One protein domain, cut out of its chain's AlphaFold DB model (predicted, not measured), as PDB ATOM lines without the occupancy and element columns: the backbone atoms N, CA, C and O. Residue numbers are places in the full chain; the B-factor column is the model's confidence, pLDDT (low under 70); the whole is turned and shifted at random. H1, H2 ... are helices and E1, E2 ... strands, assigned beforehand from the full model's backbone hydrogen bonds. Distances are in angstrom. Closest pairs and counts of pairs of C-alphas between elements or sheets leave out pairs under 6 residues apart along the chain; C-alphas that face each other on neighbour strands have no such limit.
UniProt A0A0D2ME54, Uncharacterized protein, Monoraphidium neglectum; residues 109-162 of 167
ATOM      1  N   VAL A 109      52.991 101.043 149.458       76.81
ATOM      2  CA  VAL A 109      52.069 102.190 149.491       76.81
ATOM      3  C   VAL A 109      51.164 102.206 148.257       76.81
ATOM      4  O   VAL A 109      49.951 102.361 148.388       76.81
ATOM      5  N   GLU A 110      51.713 101.977 147.064       78.75
ATOM      6  CA  GLU A 110      50.916 101.848 145.840       78.75
ATOM      7  C   GLU A 110      49.991 100.634 145.867       78.75
ATOM      8  O   GLU A 110      48.856 100.734 145.412       78.75
ATOM      9  N   ALA A 111      50.423  99.510 146.447       81.25
ATOM     10  CA  ALA A 111      49.583  98.317 146.577       81.25
ATOM     11  C   ALA A 111      48.340  98.601 147.432       81.25
ATOM     12  O   ALA A 111      47.225  98.179 147.105       81.25
ATOM     13  N   HIS A 112      48.518  99.373 148.503       83.00
ATOM     14  CA  HIS A 112      47.420  99.831 149.339       83.00
ATOM     15  C   HIS A 112      46.499 100.806 148.597       83.00
ATOM     16  O   HIS A 112      45.281 100.653 148.671       83.00
ATOM     17  N   TRP A 113      47.041 101.742 147.809       82.00
ATOM     18  CA  TRP A 113      46.231 102.629 146.966       82.00
ATOM     19  C   TRP A 113      45.419 101.876 145.907       82.00
ATOM     20  O   TRP A 113      44.235 102.155 145.730       82.00
ATOM     21  N   LEU A 114      46.007 100.873 145.251       82.69
ATOM     22  CA  LEU A 114      45.280  99.992 144.333       82.69
ATOM     23  C   LEU A 114      44.162  99.236 145.056       82.69
ATOM     24  O   LEU A 114      43.068  99.092 144.517       82.69
ATOM     25  N   SER A 115      44.404  98.807 146.296       83.31
ATOM     26  CA  SER A 115      43.392  98.140 147.120       83.31
ATOM     27  C   SER A 115      42.242  99.075 147.506       83.31
ATOM     28  O   SER A 115      41.107  98.616 147.591       83.31
ATOM     29  N   VAL A 116      42.494 100.377 147.701       81.62
ATOM     30  CA  VAL A 116      41.434 101.387 147.908       81.62
ATOM     31  C   VAL A 116      40.538 101.495 146.675       81.62
ATOM     32  O   VAL A 116      39.317 101.540 146.811       81.62
ATOM     33  N   LEU A 117      41.130 101.508 145.478       79.44
ATOM     34  CA  LEU A 117      40.386 101.613 144.220       79.44
ATOM     35  C   LEU A 117      39.633 100.323 143.870       79.44
ATOM     36  O   LEU A 117      38.491 100.377 143.423       79.44
ATOM     37  N   ASN A 118      40.266  99.168 144.077       80.75
ATOM     38  CA  ASN A 118      39.703  97.867 143.727       80.75
ATOM     39  C   ASN A 118      38.679  97.376 144.762       80.75
ATOM     40  O   ASN A 118      37.691  96.737 144.410       80.75
ATOM     41  N   GLU A 119      38.900  97.676 146.044       82.94
ATOM     42  CA  GLU A 119      38.068  97.207 147.153       82.94
ATOM     43  C   GLU A 119      37.618  98.348 148.082       82.94
ATOM     44  O   GLU A 119      37.820  98.260 149.296       82.94
ATOM     45  N   PRO A 120      36.932  99.395 147.586       79.62
ATOM     46  CA  PRO A 120      36.561 100.564 148.395       79.62
ATOM     47  C   PRO A 120      35.722 100.202 149.632       79.62
ATOM     48  O   PRO A 120      35.780 100.874 150.655       79.62
ATOM     49  N   ASN A 121      34.996  99.079 149.590       80.50
ATOM     50  CA  ASN A 121      34.206  98.567 150.713       80.50
ATOM     51  C   ASN A 121      35.048  98.158 151.931       80.50
ATOM     52  O   ASN A 121      34.529  98.158 153.050       80.50
ATOM     53  N   LYS A 122      36.319  97.796 151.726       83.31
ATOM     54  CA  LYS A 122      37.264  97.408 152.783       83.31
ATOM     55  C   LYS A 122      38.007  98.595 153.387       83.31
ATOM     56  O   LYS A 122      38.750  98.410 154.346       83.31
ATOM     57  N   TRP A 123      37.783  99.800 152.875       84.19
ATOM     58  CA  TRP A 123      38.438 101.012 153.346       84.19
ATOM     59  C   TRP A 123      37.414 101.977 153.941       84.19
ATOM     60  O   TRP A 123      36.273 102.082 153.496       84.19
ATOM     61  N   TRP A 124      37.816 102.654 155.008       81.19
ATOM     62  CA  TRP A 124      37.136 103.823 155.539       81.19
ATOM     63  C   TRP A 124      37.692 105.059 154.848       81.19
ATOM     64  O   TRP A 124      38.890 105.327 154.947       81.19
ATOM     65  N   ASP A 125      36.821 105.805 154.179       83.12
ATOM     66  CA  ASP A 125      37.118 107.127 153.640       83.12
ATOM     67  C   ASP A 125      36.856 108.173 154.731       83.12
ATOM     68  O   ASP A 125      35.716 108.388 155.140       83.12
ATOM     69  N   ASN A 126      37.920 108.786 155.249       78.94
ATOM     70  CA  ASN A 126      37.862 109.798 156.304       78.94
ATOM     71  C   ASN A 126      38.130 111.213 155.762       78.94
ATOM     72  O   ASN A 126      38.387 112.132 156.545       78.94
ATOM     73  N   ARG A 127      38.066 111.414 154.436       77.06
ATOM     74  CA  ARG A 127      38.417 112.690 153.790       77.06
ATOM     75  C   ARG A 127      37.492 113.837 154.201       77.06
ATOM     76  O   ARG A 127      37.936 114.978 154.280       77.06
ATOM     77  N   THR A 128      36.221 113.553 154.485       68.00
ATOM     78  CA  THR A 128      35.187 114.573 154.739       68.00
ATOM     79  C   THR A 128      35.082 115.025 156.196       68.00
ATOM     80  O   THR A 128      34.671 116.152 156.455       68.00
ATOM     81  N   ASN A 129      35.522 114.209 157.159       63.91
ATOM     82  CA  ASN A 129      35.452 114.514 158.598       63.91
ATOM     83  C   ASN A 129      36.819 114.851 159.221       63.91
ATOM     84  O   ASN A 129      37.043 114.686 160.427       63.91
ATOM     85  N   LYS A 130      37.766 115.333 158.413       63.44
ATOM     86  CA  LYS A 130      39.143 115.571 158.848       63.44
ATOM     87  C   LYS A 130      39.259 116.840 159.709       63.44
ATOM     88  O   LYS A 130      39.511 117.929 159.212       63.44
ATOM     89  N   ARG A 131      39.120 116.696 161.035       60.72
ATOM     90  CA  ARG A 131      39.417 117.763 162.024       60.72
ATOM     91  C   ARG A 131      40.915 117.981 162.262       60.72
ATOM     92  O   ARG A 131      41.309 119.055 162.706       60.72
ATOM     93  N   ASN A 132      41.746 116.983 161.953       67.62
ATOM     94  CA  ASN A 132      43.190 117.024 162.175       67.62
ATOM     95  C   ASN A 132      43.944 116.734 160.867       67.62
ATOM     96  O   ASN A 132      43.746 115.665 160.291       67.62
ATOM     97  N   PRO A 133      44.891 117.590 160.440       67.31
ATOM     98  CA  PRO A 133      45.679 117.357 159.224       67.31
ATOM     99  C   PRO A 133      46.564 116.103 159.317       67.31
ATOM    100  O   PRO A 133      46.897 115.504 158.302       67.31
ATOM    101  N   LYS A 134      46.896 115.666 160.540       69.06
ATOM    102  CA  LYS A 134      47.665 114.441 160.814       69.06
ATOM    103  C   LYS A 134      46.832 113.156 160.742       69.06
ATOM    104  O   LYS A 134      47.408 112.072 160.761       69.06
ATOM    105  N   ALA A 135      45.502 113.252 160.704       73.25
ATOM    106  CA  ALA A 135      44.651 112.072 160.606       73.25
ATOM    107  C   ALA A 135      44.779 111.430 159.213       73.25
ATOM    108  O   ALA A 135      44.970 112.159 158.235       73.25
ATOM    109  N   PRO A 136      44.692 110.096 159.113       80.31
ATOM    110  CA  PRO A 136      44.728 109.416 157.827       80.31
ATOM    111  C   PRO A 136      43.460 109.677 157.019       80.31
ATOM    112  O   PRO A 136      42.367 109.780 157.574       80.31
ATOM    113  N   ASP A 137      43.621 109.764 155.702       79.62
ATOM    114  CA  ASP A 137      42.530 109.978 154.751       79.62
ATOM    115  C   ASP A 137      41.809 108.664 154.433       79.62
ATOM    116  O   ASP A 137      40.582 108.641 154.367       79.62
ATOM    117  N   TYR A 138      42.553 107.558 154.328       82.31
ATOM    118  CA  TYR A 138      41.988 106.212 154.233       82.31
ATOM    119  C   TYR A 138      42.508 105.321 155.351       82.31
ATOM    120  O   TYR A 138      43.695 105.339 155.674       82.31
ATOM    121  N   LYS A 139      41.622 104.505 155.922       84.81
ATOM    122  CA  LYS A 139      41.998 103.465 156.886       84.81
ATOM    123  C   LYS A 139      41.419 102.122 156.456       84.81
ATOM    124  O   LYS A 139      40.228 102.047 156.177       84.81
ATOM    125  N   SER A 140      42.230 101.070 156.411       86.00
ATOM    126  CA  SER A 140      41.709  99.724 156.146       86.00
ATOM    127  C   SER A 140      40.827  99.259 157.311       86.00
ATOM    128  O   SER A 140      41.072  99.573 158.476       86.00
ATOM    129  N   LYS A 141      39.740  98.553 156.993       82.44
ATOM    130  CA  LYS A 141      38.813  97.980 157.981       82.44
ATOM    131  C   LYS A 141      39.393  96.755 158.678       82.44
ATOM    132  O   LYS A 141      39.027  96.482 159.815       82.44
ATOM    133  N   ASP A 142      40.237  96.023 157.964       76.31
ATOM    134  CA  ASP A 142      40.770  94.720 158.363       76.31
ATOM    135  C   ASP A 142      42.187  94.834 158.939       76.31
ATOM    136  O   ASP A 142      42.523  94.190 159.927       76.31
ATOM    137  N   GLY A 143      43.002  95.719 158.358       62.25
ATOM    138  CA  GLY A 143      44.372  95.976 158.793       62.25
ATOM    139  C   GLY A 143      44.529  97.375 159.373       62.25
ATOM    140  O   GLY A 143      43.856  98.313 158.949       62.25
ATOM    141  N   ASP A 144      45.470  97.556 160.297       76.19
ATOM    142  CA  ASP A 144      45.851  98.875 160.823       76.19
ATOM    143  C   ASP A 144      46.703  99.668 159.803       76.19
ATOM    144  O   ASP A 144      47.742 100.237 160.117       76.19
ATOM    145  N   ILE A 145      46.270  99.671 158.541       82.56
ATOM    146  CA  ILE A 145      46.892 100.424 157.456       82.56
ATOM    147  C   ILE A 145      46.183 101.761 157.323       82.56
ATOM    148  O   ILE A 145      44.957 101.837 157.202       82.56
ATOM    149  N   ALA A 146      46.987 102.812 157.316       83.94
ATOM    150  CA  ALA A 146      46.569 104.190 157.211       83.94
ATOM    151  C   ALA A 146      47.250 104.823 155.991       83.94
ATOM    152  O   ALA A 146      48.461 104.694 155.817       83.94
ATOM    153  N   LEU A 147      46.470 105.492 155.143       82.88
ATOM    154  CA  LEU A 147      46.965 106.201 153.966       82.88
ATOM    155  C   LEU A 147      46.604 107.678 154.063       82.88
ATOM    156  O   LEU A 147      45.516 108.046 154.508       82.88
ATOM    157  N   TRP A 148      47.522 108.514 153.598       85.50
ATOM    158  CA  TRP A 148      47.386 109.965 153.562       85.50
ATOM    159  C   TRP A 148      47.533 110.422 152.123       85.50
ATOM    160  O   TRP A 148      48.569 110.165 151.524       85.50
ATOM    161  N   ILE A 149      46.532 111.116 151.590       76.75
ATOM    162  CA  ILE A 149      46.534 111.622 150.208       76.75
ATOM    163  C   ILE A 149      47.544 112.762 150.065       76.75
ATOM    164  O   ILE A 149      48.254 112.831 149.072       76.75
ATOM    165  N   ASP A 150      47.662 113.601 151.096       70.56
ATOM    166  CA  ASP A 150      48.584 114.747 151.153       70.56
ATOM    167  C   ASP A 150      50.054 114.344 151.418       70.56
ATOM    168  O   ASP A 150      50.947 115.181 151.507       70.56
ATOM    169  N   SER A 151      50.342 113.047 151.574       72.44
ATOM    170  CA  SER A 151      51.707 112.584 151.820       72.44
ATOM    171  C   SER A 151      52.563 112.628 150.555       72.44
ATOM    172  O   SER A 151      52.109 112.324 149.457       72.44
ATOM    173  N   ARG A 152      53.869 112.868 150.728       70.06
ATOM    174  CA  ARG A 152      54.878 112.733 149.661       70.06
ATOM    175  C   ARG A 152      54.955 111.313 149.081       70.06
ATOM    176  O   ARG A 152      55.507 111.122 148.005       70.06
ATOM    177  N   ALA A 153      54.436 110.324 149.807       67.12
ATOM    178  CA  ALA A 153      54.353 108.940 149.353       67.12
ATOM    179  C   ALA A 153      53.139 108.667 148.445       67.12
ATOM    180  O   ALA A 153      52.985 107.539 147.980       67.12
ATOM    181  N   THR A 154      52.270 109.655 148.205       73.44
ATOM    182  CA  THR A 154      51.123 109.516 147.303       73.44
ATOM    183  C   THR A 154      51.573 109.672 145.851       73.44
ATOM    184  O   THR A 154      52.074 110.734 145.480       73.44
ATOM    185  N   PRO A 155      51.377 108.651 145.008       74.44
ATOM    186  CA  PRO A 155      51.612 108.766 143.578       74.44
ATOM    187  C   PRO A 155      50.633 109.747 142.926       74.44
ATOM    188  O   PRO A 155      49.448 109.763 143.259       74.44
ATOM    189  N   GLU A 156      51.083 110.485 141.913       75.12
ATOM    190  CA  GLU A 156      50.233 111.440 141.184       75.12
ATOM    191  C   GLU A 156      49.013 110.773 140.530       75.12
ATOM    192  O   GLU A 156      47.938 111.371 140.436       75.12
ATOM    193  N   TRP A 157      49.146 109.501 140.134       76.88
ATOM    194  CA  TRP A 157      48.043 108.761 139.536       76.88
ATOM    195  C   TRP A 157      46.893 108.514 140.507       76.88
ATOM    196  O   TRP A 157      45.736 108.485 140.091       76.88
ATOM    197  N   VAL A 158      47.172 108.405 141.807       79.56
ATOM    198  CA  VAL A 158      46.139 108.182 142.819       79.56
ATOM    199  C   VAL A 158      45.168 109.351 142.828       79.56
ATOM    200  O   VAL A 158      43.968 109.136 142.702       79.56
ATOM    201  N   LEU A 159      45.673 110.585 142.867       74.38
ATOM    202  CA  LEU A 159      44.848 111.798 142.927       74.38
ATOM    203  C   LEU A 159      43.820 111.880 141.792       74.38
ATOM    204  O   LEU A 159      42.707 112.349 142.010       74.38
ATOM    205  N   SER A 160      44.179 111.384 140.607       75.62
ATOM    206  CA  SER A 160      43.303 111.389 139.430       75.62
ATOM    207  C   SER A 160      42.308 110.224 139.390       75.62
ATOM    208  O   SER A 160      41.312 110.310 138.679       75.62
ATOM    209  N   ASN A 161      42.565 109.139 140.127       75.69
ATOM    210  CA  ASN A 161      41.737 107.926 140.117       75.69
ATOM    211  C   ASN A 161      40.897 107.743 141.386       75.69
ATOM    212  O   ASN A 161      40.057 106.846 141.427       75.69
ATOM    213  N   LEU A 162      41.108 108.554 142.427       76.19
ATOM    214  CA  LEU A 162      40.309 108.455 143.643       76.19
ATOM    215  C   LEU A 162      38.835 108.779 143.359       76.19
ATOM    216  O   LEU A 162      38.535 109.743 142.651       76.19
TER     217      LEU A 162
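AT A GLANCE: This is residues 109 to 162 of the 167 residues of an uncharacterized protein of Monoraphidium neglectum (UniProt A0A0D2ME54). Two short helices, H1 and H2, lie side by side, and next to H1 is a small hairpin, E1 and E2, whose long loop, residues 126 to 137, reaches away from the helices. Residues 146 to 147 pair antiparallel with E2. The printed part has 54 residues, with named elements in the order H1, E1, E2, H2; the sheet is antiparallel and the class mixed, with 22 residues, under half, in named elements. It is compact, with a radius of gyration of the C-alphas of 10.4 A and spans of 27 by 25 by 17 A.

IN THESE COORDINATES: H1, residues 109 to 118, is 14.3 A long and begins at C-alpha 109 (52.069, 102.190, 149.491). E1 is residues 123 to 125, 6.3 A, and E2 residues 138 to 140, 6.8 A. H2, residues 156 to 161, is 9.3 A long and ends at C-alpha 161 (41.737, 107.926, 140.117).

HOW THE PARTS SIT: The closest C-alphas of H1 and E1, Val 116 and Trp 123, are 6.2 A apart. The hairpin E1 and E2 has N 124 and O 139 within hydrogen-bond range at 2.7 A. H1 and H2 are close but not clearly touching, Trp 113 and Val 158 being their closest C-alphas at 6.9 A, at a shallow tilt of 10 degrees, the same way. E1 and H2 are apart. Every O i to N i+4 pair is within hydrogen-bond range in H1, and 1 of 2 in H2.

THE WHOLE: The C-alphas of Asn 118 and Arg 131 are the two farthest apart, 27.0 A. The printed part has no cut. The links E1 to E2 and E2 to H2 are long. The pLDDT is under 70 at residues 128 to 134, 143 and 153.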